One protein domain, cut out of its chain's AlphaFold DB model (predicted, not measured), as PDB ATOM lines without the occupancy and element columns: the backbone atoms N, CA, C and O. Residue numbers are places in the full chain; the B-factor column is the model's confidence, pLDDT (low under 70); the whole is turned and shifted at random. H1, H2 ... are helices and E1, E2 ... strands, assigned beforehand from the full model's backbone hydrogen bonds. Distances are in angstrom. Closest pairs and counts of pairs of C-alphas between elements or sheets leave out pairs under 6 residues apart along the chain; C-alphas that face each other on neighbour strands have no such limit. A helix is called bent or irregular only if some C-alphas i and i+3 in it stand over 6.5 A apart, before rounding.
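This is residues 13 to 140 of the 140 residues of a protein of Methylococcaceae bacterium NSP1-1 (UniProt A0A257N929). One long helix, H5, runs over two small three-stranded sheets that lie one after the other along it: its first part packs across E3 and E4, and its last part covers E2 of the sheet E1 E2 E6. H1 and H3 lie side by side, with H3 grazing the sheet E1 E2 E6; H2 and two long loops, residues 32 to 45 and 73 to 87, reach out at one end, and residues 103 to 108, with H4, stick out. The printed part has 128 residues, with five named helices and six named strands in the order H1 E1 H2 H3 E2 E3 E4 H4 E5 H5 E6; the class is mixed, helices and strands. One sheet has the order E1 E2 E6 and is mixed; the other has the order E3 E4 E5 and is antiparallel. The whole is compact, with a radius of gyration of the C-alphas of 15.3 A and spans of 43 by 34 by 27 A.

Start at H1, residues 13 to 21, which touches H3, residues 56 to 63; their closest C-alphas, Val 13 and Ala 57, are 6.6 A apart. They run the same way at a shallow tilt of 8 degrees. Next look at E1, residues 28 to 31, and its parallel neighbour E2, residues 68 to 72, where N 30 and O 69 are 2.8 A apart, within hydrogen-bond range. Between them in the chain come H2, residues 46 to 50, and H3; E1, H2 H3, E2 is a strand-helix-strand unit, two parallel neighbour strands with helices between, and its crossover is right-handed. H2 touches no helix and is not on either sheet. H3 only grazes the sheet E1 E2 E6 with residues 58 to 62; its closest C-alpha pair with E2 is Lys 62 and Val 68, 6.0 A. E3, residues 88 to 91, and E4, residues 94 to 98, form an antiparallel hairpin, with N 94 and O 91 at 2.8 A. H4, residues 104 to 108, touches no helix. E5, residues 113 to 117, is antiparallel to E4, with N 95 and O 116 at 2.8 A. H5, residues 119 to 135, makes two layers with the sheet E3 E4 E5, a helix on one face of a sheet, at a height over the sheet of 10.0 A. It lies over E3 and E4 and runs across the strands, at 63 degrees to E4 on the local plane; Val 95 and Ala 122 have the closest C-alphas of E4 and H5, 5.9 A apart. H5 is also on the sheet E1 E2 E6, at a height of 11.6 A, over E2. E6, residues 137 to 139, is antiparallel to E2, with N 70 and O 139 at 2.8 A. In H1, H2 and H3 every O i to N i+4 pair is within hydrogen-bond range; H5 has 10 of 13, and H4 has 0 of 1 but 2 of 2 O i to N i+3 pairs.

Find C-alpha 13 at (-28.006, 38.301, 4.905); from there H1 runs 12.4 A to C-alpha 21. E1 measures 10.2 A, H2 6.0 A, H3 10.3 A and E2 13.1 A. Further on, E3 measures 10.4 A, E4 13.5 A, H4 7.5 A and E5 13.4 A. Find C-alpha 119 at (-22.643, 28.506, -17.524); H5 runs 24.4 A from there to C-alpha 135. It is irregular, but only just: C-alphas 121 and 124 are 6.54 A apart. E6, 6.7 A long, ends at C-alpha 139, at (-44.325, 43.715, -4.618).

Look at Glu 43 and Asn 118 for the two C-alphas farthest apart, 43.0 A. The printed part has no cut, and residue 140 is the chain's last. The links E1 to H2 and E2 to E3 are long. The mean pLDDT of the printed part is 96.2, and no printed residue is under 70.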
ATOM      1  N   VAL A  13     -27.563  36.910   5.068       95.50
ATOM      2  CA  VAL A  13     -28.006  38.301   4.905       95.50
ATOM      3  C   VAL A  13     -26.811  39.250   4.884       95.50
ATOM      4  O   VAL A  13     -26.734  40.095   3.995       95.50
ATOM      5  N   ASP A  14     -25.857  39.086   5.801       95.94
ATOM      6  CA  ASP A  14     -24.657  39.931   5.848       95.94
ATOM      7  C   ASP A  14     -23.790  39.739   4.603       95.94
ATOM      8  O   ASP A  14     -23.307  40.713   4.030       95.94
ATOM      9  N   ALA A  15     -23.636  38.499   4.131       95.62
ATOM     10  CA  ALA A  15     -22.894  38.206   2.908       95.62
ATOM     11  C   ALA A  15     -23.487  38.918   1.678       95.62
ATOM     12  O   ALA A  15     -22.737  39.484   0.878       95.62
ATOM     13  N   LEU A  16     -24.818  38.930   1.550       96.94
ATOM     14  CA  LEU A  16     -25.529  39.601   0.456       96.94
ATOM     15  C   LEU A  16     -25.429  41.129   0.554       96.94
ATOM     16  O   LEU A  16     -25.173  41.786  -0.454       96.94
ATOM     17  N   ILE A  17     -25.555  41.697   1.757       97.69
ATOM     18  CA  ILE A  17     -25.365  43.140   1.985       97.69
ATOM     19  C   ILE A  17     -23.931  43.546   1.636       97.69
ATOM     20  O   ILE A  17     -23.722  44.457   0.841       97.69
ATOM     21  N   HIS A  18     -22.932  42.809   2.125       97.81
ATOM     22  CA  HIS A  18     -21.539  43.088   1.792       97.81
ATOM     23  C   HIS A  18     -21.251  42.940   0.292       97.81
ATOM     24  O   HIS A  18     -20.369  43.625  -0.222       97.81
ATOM     25  N   ALA A  19     -21.929  42.038  -0.425       97.56
ATOM     26  CA  ALA A  19     -21.804  41.945  -1.880       97.56
ATOM     27  C   ALA A  19     -22.345  43.209  -2.566       97.56
ATOM     28  O   ALA A  19     -21.649  43.784  -3.406       97.56
ATOM     29  N   GLN A  20     -23.522  43.681  -2.145       97.62
ATOM     30  CA  GLN A  20     -24.118  44.927  -2.627       97.62
ATOM     31  C   GLN A  20     -23.207  46.137  -2.376       97.62
ATOM     32  O   GLN A  20     -22.994  46.942  -3.286       97.62
ATOM     33  N   ASP A  21     -22.601  46.224  -1.190       97.69
ATOM     34  CA  ASP A  21     -21.671  47.301  -0.817       97.69
ATOM     35  C   ASP A  21     -20.384  47.296  -1.657       97.69
ATOM     36  O   ASP A  21     -19.773  48.340  -1.886       97.69
ATOM     37  N   ARG A  22     -19.974  46.125  -2.166       97.81
ATOM     38  CA  ARG A  22     -18.852  45.990  -3.112       97.81
ATOM     39  C   ARG A  22     -19.234  46.308  -4.561       97.81
ATOM     40  O   ARG A  22     -18.379  46.212  -5.439       97.81
ATOM     41  N   GLY A  23     -20.486  46.680  -4.824       97.31
ATOM     42  CA  GLY A  23     -20.984  47.015  -6.158       97.31
ATOM     43  C   GLY A  23     -21.515  45.825  -6.959       97.31
ATOM     44  O   GLY A  23     -21.790  45.983  -8.148       97.31
ATOM     45  N   VAL A  24     -21.684  44.651  -6.342       97.69
ATOM     46  CA  VAL A  24     -22.415  43.540  -6.971       97.69
ATOM     47  C   VAL A  24     -23.899  43.901  -6.999       97.69
ATOM     48  O   VAL A  24     -24.446  44.356  -5.999       97.69
ATOM     49  N   TYR A  25     -24.566  43.704  -8.134       97.75
ATOM     50  CA  TYR A  25     -26.018  43.847  -8.195       97.75
ATOM     51  C   TYR A  25     -26.676  42.624  -7.554       97.75
ATOM     52  O   TYR A  25     -26.598  41.522  -8.096       97.75
ATOM     53  N   VAL A  26     -27.309  42.812  -6.397       98.38
ATOM     54  CA  VAL A  26     -28.026  41.750  -5.686       98.38
ATOM     55  C   VAL A  26     -29.523  41.960  -5.877       98.38
ATOM     56  O   VAL A  26     -30.023  43.043  -5.608       98.38
ATOM     57  N   HIS A  27     -30.259  40.934  -6.300       98.31
ATOM     58  CA  HIS A  27     -31.716  40.987  -6.481       98.31
ATOM     59  C   HIS A  27     -32.334  39.690  -5.975       98.31
ATOM     60  O   HIS A  27     -31.862  38.605  -6.304       98.31
ATOM     61  N   ILE A  28     -33.356  39.799  -5.129       97.94
ATOM     62  CA  ILE A  28     -33.900  38.657  -4.393       97.94
ATOM     63  C   ILE A  28     -35.417  38.608  -4.540       97.94
ATOM     64  O   ILE A  28     -36.099  39.623  -4.391       97.94
ATOM     65  N   LEU A  29     -35.947  37.405  -4.760       98.25
ATOM     66  CA  LEU A  29     -37.376  37.111  -4.734       98.25
ATOM     67  C   LEU A  29     -37.685  36.186  -3.554       98.25
ATOM     68  O   LEU A  29     -37.111  35.106  -3.433       98.25
ATOM     69  N   PHE A  30     -38.607  36.597  -2.686       97.62
ATOM     70  CA  PHE A  30     -39.088  35.781  -1.575       97.62
ATOM     71  C   PHE A  30     -40.530  35.353  -1.778       97.62
ATOM     72  O   PHE A  30     -41.354  36.083  -2.337       97.62
ATOM     73  N   ASN A  31     -40.858  34.193  -1.207       97.19
ATOM     74  CA  ASN A  31     -42.239  33.815  -0.972       97.19
ATOM     75  C   ASN A  31     -42.901  34.904  -0.116       97.19
ATOM     76  O   ASN A  31     -42.595  35.037   1.072       97.19
ATOM     77  N   GLY A  32     -43.782  35.701  -0.724       96.31
ATOM     78  CA  GLY A  32     -44.309  36.908  -0.096       96.31
ATOM     79  C   GLY A  32     -45.057  36.618   1.204       96.31
ATOM     80  O   GLY A  32     -44.940  37.377   2.168       96.31
ATOM     81  N   HIS A  33     -45.754  35.480   1.269       94.88
ATOM     82  CA  HIS A  33     -46.503  35.083   2.457       94.88
ATOM     83  C   HIS A  33     -45.597  34.684   3.630       94.88
ATOM     84  O   HIS A  33     -45.856  35.058   4.781       94.88
ATOM     85  N   LEU A  34     -44.522  33.944   3.337       94.62
ATOM     86  CA  LEU A  34     -43.574  33.436   4.333       94.62
ATOM     87  C   LEU A  34     -42.515  34.467   4.744       94.62
ATOM     88  O   LEU A  34     -41.939  34.342   5.821       94.62
ATOM     89  N   ALA A  35     -42.310  35.519   3.950       95.75
ATOM     90  CA  ALA A  35     -41.406  36.631   4.251       95.75
ATOM     91  C   ALA A  35     -41.907  37.579   5.361       95.75
ATOM     92  O   ALA A  35     -41.236  38.558   5.694       95.75
ATOM     93  N   ARG A  36     -43.087  37.318   5.938       95.31
ATOM     94  CA  ARG A  36     -43.785  38.205   6.881       95.31
ATOM     95  C   ARG A  36     -43.953  37.573   8.258       95.31
ATOM     96  O   ARG A  36     -44.165  36.370   8.388       95.31
ATOM     97  N   GLN A  37     -43.926  38.397   9.304       95.06
ATOM     98  CA  GLN A  37     -44.131  37.951  10.686       95.06
ATOM     99  C   GLN A  37     -45.601  37.621  10.975       95.06
ATOM    100  O   GLN A  37     -46.518  38.149  10.341       95.06
ATOM    101  N   GLY A  38     -45.836  36.777  11.976       92.25
ATOM    102  CA  GLY A  38     -47.174  36.372  12.416       92.25
ATOM    103  C   GLY A  38     -47.566  34.971  11.945       92.25
ATOM    104  O   GLY A  38     -46.739  34.203  11.458       92.25
ATOM    105  N   ARG A  39     -48.840  34.619  12.140       90.69
ATOM    106  CA  ARG A  39     -49.355  33.269  11.864       90.69
ATOM    107  C   ARG A  39     -49.614  33.063  10.368       90.69
ATOM    108  O   ARG A  39     -50.231  33.909   9.715       90.69
ATOM    109  N   ILE A  40     -49.167  31.917   9.865       89.31
ATOM    110  CA  ILE A  40     -49.439  31.408   8.513       89.31
ATOM    111  C   ILE A  40     -50.844  30.788   8.491       89.31
ATOM    112  O   ILE A  40     -51.325  30.327   9.529       89.31
ATOM    113  N   GLY A  41     -51.504  30.786   7.330       90.31
ATOM    114  CA  GLY A  41     -52.784  30.087   7.149       90.31
ATOM    115  C   GLY A  41     -54.005  30.802   7.730       90.31
ATOM    116  O   GLY A  41     -55.068  30.202   7.832       90.31
ATOM    117  N   VAL A  42     -53.861  32.063   8.144       94.44
ATOM    118  CA  VAL A  42     -54.989  32.880   8.609       94.44
ATOM    119  C   VAL A  42     -55.519  33.689   7.438       94.44
ATOM    120  O   VAL A  42     -54.733  34.323   6.727       94.44
ATOM    121  N   GLU A  43     -56.838  33.686   7.285       96.69
ATOM    122  CA  GLU A  43     -57.513  34.456   6.251       96.69
ATOM    123  C   GLU A  43     -57.283  35.958   6.423       96.69
ATOM    124  O   GLU A  43     -57.308  36.474   7.545       96.69
ATOM    125  N   ARG A  44     -57.031  36.652   5.313       94.88
ATOM    126  CA  ARG A  44     -56.900  38.112   5.262       94.88
ATOM    127  C   ARG A  44     -56.876  38.615   3.826       94.88
ATOM    128  O   ARG A  44     -56.474  37.898   2.915       94.88
ATOM    129  N   SER A  45     -57.243  39.881   3.652       96.12
ATOM    130  CA  SER A  45     -57.128  40.552   2.359       96.12
ATOM    131  C   SER A  45     -55.660  40.720   1.943       96.12
ATOM    132  O   SER A  45     -54.762  40.771   2.789       96.12
ATOM    133  N   MET A  46     -55.408  40.885   0.640       96.12
ATOM    134  CA  MET A  46     -54.072  41.254   0.161       96.12
ATOM    135  C   MET A  46     -53.611  42.604   0.715       96.12
ATOM    136  O   MET A  46     -52.426  42.776   0.981       96.12
ATOM    137  N   HIS A  47     -54.526  43.547   0.954       95.75
ATOM    138  CA  HIS A  47     -54.185  44.828   1.573       95.75
ATOM    139  C   HIS A  47     -53.593  44.637   2.979       95.75
ATOM    140  O   HIS A  47     -52.513  45.146   3.276       95.75
ATOM    141  N   ASP A  48     -54.260  43.848   3.824       96.31
ATOM    142  CA  ASP A  48     -53.782  43.564   5.181       96.31
ATOM    143  C   ASP A  48     -52.493  42.740   5.158       96.31
ATOM    144  O   ASP A  48     -51.574  42.984   5.939       96.31
ATOM    145  N   GLU A  49     -52.398  41.779   4.236       96.31
ATOM    146  CA  GLU A  49     -51.199  40.973   4.028       96.31
ATOM    147  C   GLU A  49     -49.984  41.840   3.687       96.31
ATOM    148  O   GLU A  49     -48.924  41.668   4.295       96.31
ATOM    149  N   LEU A  50     -50.128  42.790   2.757       95.94
ATOM    150  CA  LEU A  50     -49.030  43.644   2.311       95.94
ATOM    151  C   LEU A  50     -48.533  44.602   3.403       95.94
ATOM    152  O   LEU A  50     -47.342  44.923   3.428       95.94
ATOM    153  N   ASN A  51     -49.407  44.973   4.341       96.19
ATOM    154  CA  ASN A  51     -49.088  45.826   5.489       96.19
ATOM    155  C   ASN A  51     -48.472  45.073   6.681       96.19
ATOM    156  O   ASN A  51     -48.029  45.704   7.643       96.19
ATOM    157  N   ARG A  52     -48.411  43.732   6.659       96.12
ATOM    158  CA  ARG A  52     -47.758  42.971   7.738       96.12
ATOM    159  C   ARG A  52     -46.253  43.255   7.782       96.12
ATOM    160  O   ARG A  52     -45.618  43.289   6.726       96.12
ATOM    161  N   PRO A  53     -45.649  43.328   8.980       97.12
ATOM    162  CA  PRO A  53     -44.209  43.499   9.104       97.12
ATOM    163  C   PRO A  53     -43.454  42.332   8.462       97.12
ATOM    164  O   PRO A  53     -43.818  41.161   8.626       97.12
ATOM    165  N   LEU A  54     -42.378  42.656   7.746       97.31
ATOM    166  CA  LEU A  54     -41.447  41.673   7.201       97.31
ATOM    167  C   LEU A  54     -40.673  40.981   8.324       97.31
ATOM    168  O   LEU A  54     -40.498  41.523   9.420       97.31
ATOM    169  N   LEU A  55     -40.191  39.771   8.053       95.94
ATOM    170  CA  LEU A  55     -39.209  39.127   8.919       95.94
ATOM    171  C   LEU A  55     -37.978  40.038   9.068       95.94
ATOM    172  O   LEU A  55     -37.570  40.649   8.078       95.94
ATOM    173  N   PRO A  56     -37.344  40.109  10.256       95.31
ATOM    174  CA  PRO A  56     -36.203  40.997  10.480       95.31
ATOM    175  C   PRO A  56     -35.084  40.839   9.441       95.31
ATOM    176  O   PRO A  56     -34.593  41.834   8.923       95.31
ATOM    177  N   ALA A  57     -34.747  39.602   9.065       94.69
ATOM    178  CA  ALA A  57     -33.758  39.295   8.027       94.69
ATOM    179  C   ALA A  57     -34.116  39.911   6.657       94.69
ATOM    180  O   ALA A  57     -33.283  40.551   6.023       94.69
ATOM    181  N   VAL A  58     -35.381  39.797   6.238       96.81
ATOM    182  CA  VAL A  58     -35.877  40.366   4.973       96.81
ATOM    183  C   VAL A  58     -35.887  41.896   5.031       96.81
ATOM    184  O   VAL A  58     -35.488  42.563   4.077       96.81
ATOM    185  N   GLN A  59     -36.281  42.469   6.172       97.25
ATOM    186  CA  GLN A  59     -36.264  43.918   6.373       97.25
ATOM    187  C   GLN A  59     -34.840  44.490   6.312       97.25
ATOM    188  O   GLN A  59     -34.656  45.579   5.776       97.25
ATOM    189  N   ARG A  60     -33.829  43.769   6.821       97.12
ATOM    190  CA  ARG A  60     -32.416  44.181   6.735       97.12
ATOM    191  C   ARG A  60     -31.944  44.297   5.287       97.12
ATOM    192  O   ARG A  60     -31.351  45.315   4.948       97.12
ATOM    193  N   LEU A  61     -32.268  43.317   4.440       97.69
ATOM    194  CA  LEU A  61     -31.953  43.359   3.004       97.69
ATOM    195  C   LEU A  61     -32.596  44.584   2.336       97.69
ATOM    196  O   LEU A  61     -31.913  45.357   1.669       97.69
ATOM    197  N   LYS A  62     -33.891  44.819   2.590       97.38
ATOM    198  CA  LYS A  62     -34.613  45.978   2.044       97.38
ATOM    199  C   LYS A  62     -34.026  47.312   2.531       97.38
ATOM    200  O   LYS A  62     -33.883  48.243   1.746       97.38
ATOM    201  N   ASN A  63     -33.639  47.402   3.805       98.00
ATOM    202  CA  ASN A  63     -32.997  48.594   4.371       98.00
ATOM    203  C   ASN A  63     -31.606  48.863   3.776       98.00
ATOM    204  O   ASN A  63     -31.197  50.018   3.717       98.00
ATOM    205  N   ALA A  64     -30.899  47.821   3.330       97.62
ATOM    206  CA  ALA A  64     -29.616  47.935   2.637       97.62
ATOM    207  C   ALA A  64     -29.756  48.352   1.158       97.62
ATOM    208  O   ALA A  64     -28.763  48.426   0.443       97.62
ATOM    209  N   GLY A  65     -30.978  48.620   0.681       97.44
ATOM    210  CA  GLY A  65     -31.229  49.043  -0.697       97.44
ATOM    211  C   GLY A  65     -31.238  47.906  -1.717       97.44
ATOM    212  O   GLY A  65     -31.313  48.179  -2.912       97.44
ATOM    213  N   ILE A  66     -31.202  46.645  -1.271       98.44
ATOM    214  CA  ILE A  66     -31.336  45.482  -2.152       98.44
ATOM    215  C   ILE A  66     -32.784  45.420  -2.677       98.44
ATOM    216  O   ILE A  66     -33.722  45.455  -1.870       98.44
ATOM    217  N   PRO A  67     -33.005  45.290  -4.000       98.25
ATOM    218  CA  PRO A  67     -34.306  44.959  -4.571       98.25
ATOM    219  C   PRO A  67     -34.842  43.631  -4.019       98.25
ATOM    220  O   PRO A  67     -34.367  42.547  -4.365       98.25
ATOM    221  N   VAL A  68     -35.850  43.722  -3.148       98.31
ATOM    222  CA  VAL A  68     -36.520  42.574  -2.527       98.31
ATOM    223  C   VAL A  68     -37.940  42.464  -3.073       98.31
ATOM    224  O   VAL A  68     -38.824  43.207  -2.658       98.31
ATOM    225  N   GLY A  69     -38.165  41.524  -3.989       98.31
ATOM    226  CA  GLY A  69     -39.488  41.227  -4.531       98.31
ATOM    227  C   GLY A  69     -40.239  40.201  -3.680       98.31
ATOM    228  O   GLY A  69     -39.746  39.107  -3.409       98.31
ATOM    229  N   LEU A  70     -41.459  40.531  -3.268       98.19
ATOM    230  CA  LEU A  70     -42.371  39.647  -2.540       98.19
ATOM    231  C   LEU A  70     -43.385  39.065  -3.521       98.19
ATOM    232  O   LEU A  70     -44.268  39.779  -4.004       98.19
ATOM    233  N   VAL A  71     -43.252  37.775  -3.817       98.50
ATOM    234  CA  VAL A  71     -44.016  37.113  -4.881       98.50
ATOM    235  C   VAL A  71     -45.324  36.540  -4.341       98.50
ATOM    236  O   VAL A  71     -45.321  35.858  -3.314       98.50
ATOM    237  N   TYR A  72     -46.428  36.752  -5.058       98.12
ATOM    238  CA  TYR A  72     -47.751  36.178  -4.790       98.12
ATOM    239  C   TYR A  72     -48.384  35.615  -6.068       98.12
ATOM    240  O   TYR A  72     -48.056  36.037  -7.179       98.12
ATOM    241  N   GLY A  73     -49.319  34.672  -5.909       97.38
ATOM    242  CA  GLY A  73     -50.120  34.151  -7.023       97.38
ATOM    243  C   GLY A  73     -50.948  35.250  -7.696       97.38
ATOM    244  O   GLY A  73     -51.159  36.308  -7.104       97.38
ATOM    245  N   GLN A  74     -51.405  35.016  -8.928       96.62
ATOM    246  CA  GLN A  74     -52.177  36.000  -9.707       96.62
ATOM    247  C   GLN A  74     -53.520  36.345  -9.056       96.62
ATOM    248  O   GLN A  74     -53.894  37.515  -8.992       96.62
ATOM    249  N   ASP A  75     -54.187  35.337  -8.503       95.75
ATOM    250  CA  ASP A  75     -55.509  35.487  -7.912       95.75
ATOM    251  C   ASP A  75     -55.444  35.753  -6.405       95.75
ATOM    252  O   ASP A  75     -54.512  35.347  -5.700       95.75
ATOM    253  N   ASP A  76     -56.462  36.449  -5.905       94.56
ATOM    254  CA  ASP A  76     -56.679  36.599  -4.472       94.56
ATOM    255  C   ASP A  76     -57.343  35.344  -3.909       94.56
ATOM    256  O   ASP A  76     -58.322  34.823  -4.443       94.56
ATOM    257  N   HIS A  77     -56.816  34.885  -2.779       94.38
ATOM    258  CA  HIS A  77     -57.347  33.762  -2.022       94.38
ATOM    259  C   HIS A  77     -57.637  34.211  -0.588       94.38
ATOM    260  O   HIS A  77     -56.948  35.108  -0.096       94.38
ATOM    261  N   PRO A  78     -58.598  33.577   0.116       94.62
ATOM    262  CA  PRO A  78     -58.877  33.898   1.515       94.62
ATOM    263  C   PRO A  78     -57.616  33.859   2.379       94.62
ATOM    264  O   PRO A  78     -57.380  34.762   3.173       94.62
ATOM    265  N   VAL A  79     -56.770  32.848   2.167       95.81
ATOM    266  CA  VAL A  79     -55.412  32.786   2.710       95.81
ATOM    267  C   VAL A  79     -54.439  33.226   1.614       95.81
ATOM    268  O   VAL A  79     -54.391  32.559   0.578       95.81
ATOM    269  N   PRO A  80     -53.640  34.291   1.821       95.31
ATOM    270  CA  PRO A  80     -52.682  34.748   0.823       95.31
ATOM    271  C   PRO A  80     -51.747  33.630   0.366       95.31
ATOM    272  O   PRO A  80     -51.120  32.947   1.179       95.31
ATOM    273  N   TYR A  81     -51.645  33.464  -0.949       95.25
ATOM    274  CA  TYR A  81     -50.892  32.382  -1.565       95.25
ATOM    275  C   TYR A  81     -49.679  32.916  -2.327       95.25
ATOM    276  O   TYR A  81     -49.763  33.886  -3.082       95.25
ATOM    277  N   SER A  82     -48.548  32.242  -2.143       96.69
ATOM    278  CA  SER A  82     -47.324  32.481  -2.894       96.69
ATOM    279  C   SER A  82     -46.820  31.150  -3.454       96.69
ATOM    280  O   SER A  82     -46.589  30.224  -2.670       96.69
ATOM    281  N   PRO A  83     -46.665  31.040  -4.783       94.94
ATOM    282  CA  PRO A  83     -46.349  29.776  -5.439       94.94
ATOM    283  C   PRO A  83     -44.864  29.427  -5.388       94.94
ATOM    284  O   PRO A  83     -44.502  28.278  -5.627       94.94
ATOM    285  N   ILE A  84     -43.992  30.392  -5.078       95.31
ATOM    286  CA  ILE A  84     -42.557  30.143  -5.137       95.31
ATOM    287  C   ILE A  84     -42.101  29.316  -3.934       95.31
ATOM    288  O   ILE A  84     -42.295  29.679  -2.769       95.31
ATOM    289  N   HIS A  85     -41.497  28.174  -4.245       94.81
ATOM    290  CA  HIS A  85     -40.932  27.248  -3.269       94.81
ATOM    291  C   HIS A  85     -39.538  26.742  -3.675       94.81
ATOM    292  O   HIS A  85     -38.951  25.928  -2.964       94.81
ATOM    293  N   SER A  86     -38.977  27.236  -4.774       94.50
ATOM    294  CA  SER A  86     -37.592  26.969  -5.162       94.50
ATOM    295  C   SER A  86     -36.622  27.648  -4.187       94.50
ATOM    296  O   SER A  86     -36.928  28.714  -3.650       94.50
ATOM    297  N   LYS A  87     -35.465  27.027  -3.934       95.69
ATOM    298  CA  LYS A  87     -34.377  27.603  -3.132       95.69
ATOM    299  C   LYS A  87     -33.111  27.562  -3.979       95.69
ATOM    300  O   LYS A  87     -32.452  26.529  -4.050       95.69
ATOM    301  N   TYR A  88     -32.818  28.654  -4.677       97.25
ATOM    302  CA  TYR A  88     -31.614  28.743  -5.494       97.25
ATOM    303  C   TYR A  88     -31.019  30.151  -5.507       97.25
ATOM    304  O   TYR A  88     -31.687  31.127  -5.162       97.25
ATOM    305  N   CYS A  89     -29.755  30.235  -5.908       97.75
ATOM    306  CA  CYS A  89     -29.008  31.464  -6.138       97.75
ATOM    307  C   CYS A  89     -28.119  31.288  -7.372       97.75
ATOM    308  O   CYS A  89     -27.627  30.185  -7.621       97.75
ATOM    309  N   ILE A  90     -27.929  32.367  -8.130       98.00
ATOM    310  CA  ILE A  90     -27.090  32.396  -9.325       98.00
ATOM    311  C   ILE A  90     -26.050  33.503  -9.145       98.00
ATOM    312  O   ILE A  90     -26.412  34.641  -8.850       98.00
ATOM    313  N   ASP A  91     -24.781  33.165  -9.345       97.06
ATOM    314  CA  ASP A  91     -23.657  34.101  -9.416       97.06
ATOM    315  C   ASP A  91     -22.839  33.783 -10.672       97.06
ATOM    316  O   ASP A  91     -22.052  32.835 -10.697       97.06
ATOM    317  N   ASP A  92     -23.098  34.531 -11.748       94.50
ATOM    318  CA  ASP A  92     -22.556  34.289 -13.091       94.50
ATOM    319  C   ASP A  92     -22.785  32.834 -13.560       94.50
ATOM    320  O   ASP A  92     -23.912  32.445 -13.879       94.50
ATOM    321  N   SER A  93     -21.743  31.998 -13.573       97.12
ATOM    322  CA  SER A  93     -21.817  30.581 -13.945       97.12
ATOM    323  C   SER A  93     -22.062  29.628 -12.771       97.12
ATOM    324  O   SER A  93     -22.168  28.416 -12.986       97.12
ATOM    325  N   ILE A  94     -22.125  30.140 -11.540       98.44
ATOM    326  CA  ILE A  94     -22.335  29.363 -10.319       98.44
ATOM    327  C   ILE A  94     -23.824  29.327  -9.989       98.44
ATOM    328  O   ILE A  94     -24.466  30.361  -9.838       98.44
ATOM    329  N   VAL A  95     -24.360  28.123  -9.813       98.38
ATOM    330  CA  VAL A  95     -25.701  27.889  -9.277       98.38
ATOM    331  C   VAL A  95     -25.583  27.169  -7.945       98.38
ATOM    332  O   VAL A  95     -24.902  26.145  -7.842       98.38
ATOM    333  N   ILE A  96     -26.278  27.693  -6.942       98.06
ATOM    334  CA  ILE A  96     -26.559  27.009  -5.682       98.06
ATOM    335  C   ILE A  96     -28.031  26.615  -5.722       98.06
ATOM    336  O   ILE A  96     -28.870  27.494  -5.883       98.06
ATOM    337  N   GLU A  97     -28.361  25.337  -5.573       96.50
ATOM    338  CA  GLU A  97     -29.744  24.842  -5.631       96.50
ATOM    339  C   GLU A  97     -29.951  23.640  -4.704       96.50
ATOM    340  O   GLU A  97     -29.005  22.942  -4.340       96.50
ATOM    341  N   GLY A  98     -31.194  23.411  -4.288       95.38
ATOM    342  CA  GLY A  98     -31.595  22.188  -3.610       95.38
ATOM    343  C   GLY A  98     -32.839  22.369  -2.750       95.38
ATOM    344  O   GLY A  98     -33.607  23.324  -2.891       95.38
ATOM    345  N   SER A  99     -33.041  21.435  -1.821       95.56
ATOM    346  CA  SER A  99     -34.150  21.495  -0.863       95.56
ATOM    347  C   SER A  99     -33.828  22.353   0.366       95.56
ATOM    348  O   SER A  99     -34.750  22.790   1.060       95.56
ATOM    349  N   PHE A 100     -32.540  22.643   0.598       95.25
ATOM    350  CA  PHE A 100     -32.051  23.410   1.739       95.25
ATOM    351  C   PHE A 100     -32.609  24.837   1.744       95.25
ATOM    352  O   PHE A 100     -32.299  25.661   0.881       95.25
ATOM    353  N   ASN A 101     -33.415  25.159   2.753       93.00
ATOM    354  CA  ASN A 101     -33.860  26.526   2.971       93.00
ATOM    355  C   ASN A 101     -32.803  27.302   3.748       93.00
ATOM    356  O   ASN A 101     -32.147  26.771   4.637       93.00
ATOM    357  N   TRP A 102     -32.675  28.593   3.469       91.75
ATOM    358  CA  TRP A 102     -31.626  29.419   4.064       91.75
ATOM    359  C   TRP A 102     -32.044  29.938   5.452       91.75
ATOM    360  O   TRP A 102     -32.116  31.139   5.692       91.75
ATOM    361  N   TYR A 103     -32.364  29.008   6.360       88.06
ATOM    362  CA  TYR A 103     -32.604  29.226   7.790       88.06
ATOM    363  C   TYR A 103     -32.128  28.011   8.604       88.06
ATOM    364  O   TYR A 103     -32.173  26.879   8.123       88.06
ATOM    365  N   ASN A 104     -31.716  28.220   9.862       89.38
ATOM    366  CA  ASN A 104     -31.009  27.204  10.666       89.38
ATOM    367  C   ASN A 104     -31.703  25.841  10.796       89.38
ATOM    368  O   ASN A 104     -31.023  24.841  10.980       89.38
ATOM    369  N   THR A 105     -33.032  25.750  10.711       87.62
ATOM    370  CA  THR A 105     -33.710  24.446  10.800       87.62
ATOM    371  C   THR A 105     -33.291  23.492   9.677       87.62
ATOM    372  O   THR A 105     -33.233  22.294   9.933       87.62
ATOM    373  N   SER A 106     -32.953  23.991   8.478       90.44
ATOM    374  CA  SER A 106     -32.477  23.126   7.386       90.44
ATOM    375  C   SER A 106     -31.099  22.501   7.660       90.44
ATOM    376  O   SER A 106     -30.736  21.515   7.034       90.44
ATOM    377  N   VAL A 107     -30.344  23.001   8.646       89.38
ATOM    378  CA  VAL A 107     -29.093  22.367   9.113       89.38
ATOM    379  C   VAL A 107     -29.370  21.041   9.837       89.38
ATOM    380  O   VAL A 107     -28.507  20.170   9.900       89.38
ATOM    381  N   PHE A 108     -30.582  20.867  10.370       90.38
ATOM    382  CA  PHE A 108     -30.994  19.685  11.131       90.38
ATOM    383  C   PHE A 108     -31.988  18.792  10.369       90.38
ATOM    384  O   PHE A 108     -32.558  17.869  10.954       90.38
ATOM    385  N   SER A 109     -32.237  19.070   9.087       91.06
ATOM    386  CA  SER A 109     -33.105  18.279   8.212       91.06
ATOM    387  C   SER A 109     -32.282  17.425   7.243       91.06
ATOM    388  O   SER A 109     -31.085  17.621   7.051       91.06
ATOM    389  N   HIS A 110     -32.950  16.474   6.591       94.44
ATOM    390  CA  HIS A 110     -32.387  15.746   5.454       94.44
ATOM    391  C   HIS A 110     -32.568  16.564   4.172       94.44
ATOM    392  O   HIS A 110     -33.344  16.189   3.294       94.44
ATOM    393  N   ASP A 111     -31.893  17.709   4.108       94.12
ATOM    394  CA  ASP A 111     -31.869  18.569   2.929       94.12
ATOM    395  C   ASP A 111     -30.605  18.353   2.090       94.12
ATOM    396  O   ASP A 111     -29.573  17.895   2.582       94.12
ATOM    397  N   LEU A 112     -30.689  18.705   0.806       94.44
ATOM    398  CA  LEU A 112     -29.543  18.749  -0.098       94.44
ATOM    399  C   LEU A 112     -29.272  20.181  -0.550       94.44
ATOM    400  O   LEU A 112     -30.198  20.972  -0.749       94.44
ATOM    401  N   LEU A 113     -27.991  20.465  -0.755       95.19
ATOM    402  CA  LEU A 113     -27.496  21.664  -1.409       95.19
ATOM    403  C   LEU A 113     -26.448  21.235  -2.435       95.19
ATOM    404  O   LEU A 113     -25.509  20.505  -2.116       95.19
ATOM    405  N   VAL A 114     -26.634  21.672  -3.671       96.94
ATOM    406  CA  VAL A 114     -25.769  21.390  -4.810       96.94
ATOM    407  C   VAL A 114     -25.164  22.708  -5.264       96.94
ATOM    408  O   VAL A 114     -25.865  23.707  -5.401       96.94
ATOM    409  N   VAL A 115     -23.853  22.700  -5.496       98.06
ATOM    410  CA  VAL A 115     -23.131  23.834  -6.075       98.06
ATOM    411  C   VAL A 115     -22.569  23.390  -7.413       98.06
ATOM    412  O   VAL A 115     -21.783  22.443  -7.481       98.06
ATOM    413  N   VAL A 116     -22.978  24.067  -8.478       98.19
ATOM    414  CA  VAL A 116     -22.539  23.775  -9.843       98.19
ATOM    415  C   VAL A 116     -21.894  25.018 -10.423       98.19
ATOM    416  O   VAL A 116     -22.517  26.068 -10.441       98.19
ATOM    417  N   ASN A 117     -20.672  24.895 -10.942       98.31
ATOM    418  CA  ASN A 117     -20.040  25.953 -11.728       98.31
ATOM    419  C   ASN A 117     -20.070  25.579 -13.215       98.31
ATOM    420  O   ASN A 117     -19.160  24.924 -13.729       98.31
ATOM    421  N   ASN A 118     -21.166  25.925 -13.885       98.44
ATOM    422  CA  ASN A 118     -21.365  25.661 -15.302       98.44
ATOM    423  C   ASN A 118     -22.337  26.683 -15.907       98.44
ATOM    424  O   ASN A 118     -23.522  26.706 -15.578       98.44
ATOM    425  N   HIS A 119     -21.851  27.465 -16.871       97.56
ATOM    426  CA  HIS A 119     -22.643  28.506 -17.524       97.56
ATOM    427  C   HIS A 119     -23.918  27.970 -18.200       97.56
ATOM    428  O   HIS A 119     -24.964  28.600 -18.117       97.56
ATOM    429  N   GLN A 120     -23.874  26.799 -18.847       98.19
ATOM    430  CA  GLN A 120     -25.055  26.211 -19.497       98.19
ATOM    431  C   GLN A 120     -26.116  25.774 -18.481       98.19
ATOM    432  O   GLN A 120     -27.303  25.830 -18.787       98.19
ATOM    433  N   VAL A 121     -25.694  25.374 -17.278       97.88
ATOM    434  CA  VAL A 121     -26.607  25.058 -16.172       97.88
ATOM    435  C   VAL A 121     -27.206  26.330 -15.579       97.88
ATOM    436  O   VAL A 121     -28.376  26.305 -15.228       97.88
ATOM    437  N   ALA A 122     -26.470  27.443 -15.515       98.44
ATOM    438  CA  ALA A 122     -26.971  28.712 -14.975       98.44
ATOM    439  C   ALA A 122     -28.082  29.359 -15.823       98.44
ATOM    440  O   ALA A 122     -29.027  29.925 -15.275       98.44
ATOM    441  N   GLN A 123     -28.012  29.234 -17.153       98.19
ATOM    442  CA  GLN A 123     -28.972  29.852 -18.083       98.19
ATOM    443  C   GLN A 123     -30.460  29.573 -17.774       98.19
ATOM    444  O   GLN A 123     -31.225  30.534 -17.695       98.19
ATOM    445  N   PRO A 124     -30.916  28.320 -17.571       98.00
ATOM    446  CA  PRO A 124     -32.318  28.062 -17.235       98.00
ATOM    447  C   PRO A 124     -32.754  28.659 -15.887       98.00
ATOM    448  O   PRO A 124     -33.916  29.029 -15.756       98.00
ATOM    449  N   TYR A 125     -31.856  28.800 -14.907       98.25
ATOM    450  CA  TYR A 125     -32.197  29.441 -13.631       98.25
ATOM    451  C   TYR A 125     -32.368  30.954 -13.779       98.25
ATOM    452  O   TYR A 125     -33.277  31.521 -13.178       98.25
ATOM    453  N   LEU A 126     -31.542  31.600 -14.611       97.38
ATOM    454  CA  LEU A 126     -31.724  33.013 -14.965       97.38
ATOM    455  C   LEU A 126     -33.060  33.231 -15.684       97.38
ATOM    456  O   LEU A 126     -33.806  34.140 -15.332       97.38
ATOM    457  N   TYR A 127     -33.387  32.357 -16.641       98.06
ATOM    458  CA  TYR A 127     -34.679  32.386 -17.325       98.06
ATOM    459  C   TYR A 127     -35.848  32.245 -16.340       98.06
ATOM    460  O   TYR A 127     -36.772  33.049 -16.370       98.06
ATOM    461  N   GLU A 128     -35.796  31.265 -15.435       97.69
ATOM    462  CA  GLU A 128     -36.843  31.064 -14.426       97.69
ATOM    463  C   GLU A 128     -36.983  32.277 -13.494       97.69
ATOM    464  O   GLU A 128     -38.097  32.688 -13.176       97.69
ATOM    465  N   PHE A 129     -35.871  32.890 -13.079       98.00
ATOM    466  CA  PHE A 129     -35.895  34.098 -12.253       98.00
ATOM    467  C   PHE A 129     -36.627  35.258 -12.950       98.00
ATOM    468  O   PHE A 129     -37.428  35.961 -12.326       98.00
ATOM    469  N   ASP A 130     -36.401  35.442 -14.251       97.81
ATOM    470  CA  ASP A 130     -37.110  36.437 -15.060       97.81
ATOM    471  C   ASP A 130     -38.588  36.078 -15.258       97.81
ATOM    472  O   ASP A 130     -39.465  36.941 -15.138       97.81
ATOM    473  N   GLU A 131     -38.893  34.809 -15.519       98.12
ATOM    474  CA  GLU A 131     -40.266  34.353 -15.730       98.12
ATOM    475  C   GLU A 131     -41.118  34.450 -14.465       98.12
ATOM    476  O   GLU A 131     -42.285  34.837 -14.565       98.12
ATOM    477  N   ILE A 132     -40.559  34.215 -13.272       98.19
ATOM    478  CA  ILE A 132     -41.253  34.452 -11.993       98.19
ATOM    479  C   ILE A 132     -41.716  35.909 -11.903       98.19
ATOM    480  O   ILE A 132     -42.852  36.178 -11.508       98.19
ATOM    481  N   GLN A 133     -40.866  36.862 -12.290       97.62
ATOM    482  CA  GLN A 133     -41.199  38.288 -12.213       97.62
ATOM    483  C   GLN A 133     -42.277  38.707 -13.217       97.62
ATOM    484  O   GLN A 133     -43.032  39.638 -12.947       97.62
ATOM    485  N   ARG A 134     -42.355  38.028 -14.364       97.81
ATOM    486  CA  ARG A 134     -43.356  38.291 -15.412       97.81
ATOM    487  C   ARG A 134     -44.686  37.601 -15.135       97.81
ATOM    488  O   ARG A 134     -45.740  38.149 -15.447       97.81
ATOM    489  N   SER A 135     -44.627  36.399 -14.572       97.25
ATOM    490  CA  SER A 135     -45.771  35.495 -14.443       97.25
ATOM    491  C   SER A 135     -46.518  35.640 -13.125       97.25
ATOM    492  O   SER A 135     -47.641  35.148 -13.010       97.25
ATOM    493  N   PHE A 136     -45.946  36.321 -12.130       98.12
ATOM    494  CA  PHE A 136     -46.553  36.509 -10.814       98.12
ATOM    495  C   PHE A 136     -46.685  37.980 -10.428       98.12
ATOM    496  O   PHE A 136     -46.074  38.870 -11.016       98.12
ATOM    497  N   ARG A 137     -47.485  38.241  -9.389       98.12
ATOM    498  CA  ARG A 137     -47.532  39.562  -8.760       98.12
ATOM    499  C   ARG A 137     -46.310  39.710  -7.862       98.12
ATOM    500  O   ARG A 137     -46.141  38.922  -6.930       98.12
ATOM    501  N   VAL A 138     -45.480  40.718  -8.123       98.31
ATOM    502  CA  VAL A 138     -44.281  41.016  -7.328       98.31
ATOM    503  C   VAL A 138     -44.406  42.400  -6.704       98.31
ATOM    504  O   VAL A 138     -44.602  43.389  -7.407       98.31
ATOM    505  N   TYR A 139     -44.287  42.465  -5.379       97.81
ATOM    506  CA  TYR A 139     -44.325  43.715  -4.618       97.81
ATOM    507  C   TYR A 139     -42.940  44.027  -4.060       97.81
ATOM    508  O   TYR A 139     -42.346  43.164  -3.415       97.81
ATOM    509  N   TYR A 140     -42.452  45.247  -4.288       96.06
ATOM    510  CA  TYR A 140     -41.120  45.695  -3.873       96.06
ATOM    511  C   TYR A 140     -41.130  46.545  -2.602       96.06
ATOM    512  O   TYR A 140     -42.096  47.293  -2.327       96.06
TER     513      TYR A 140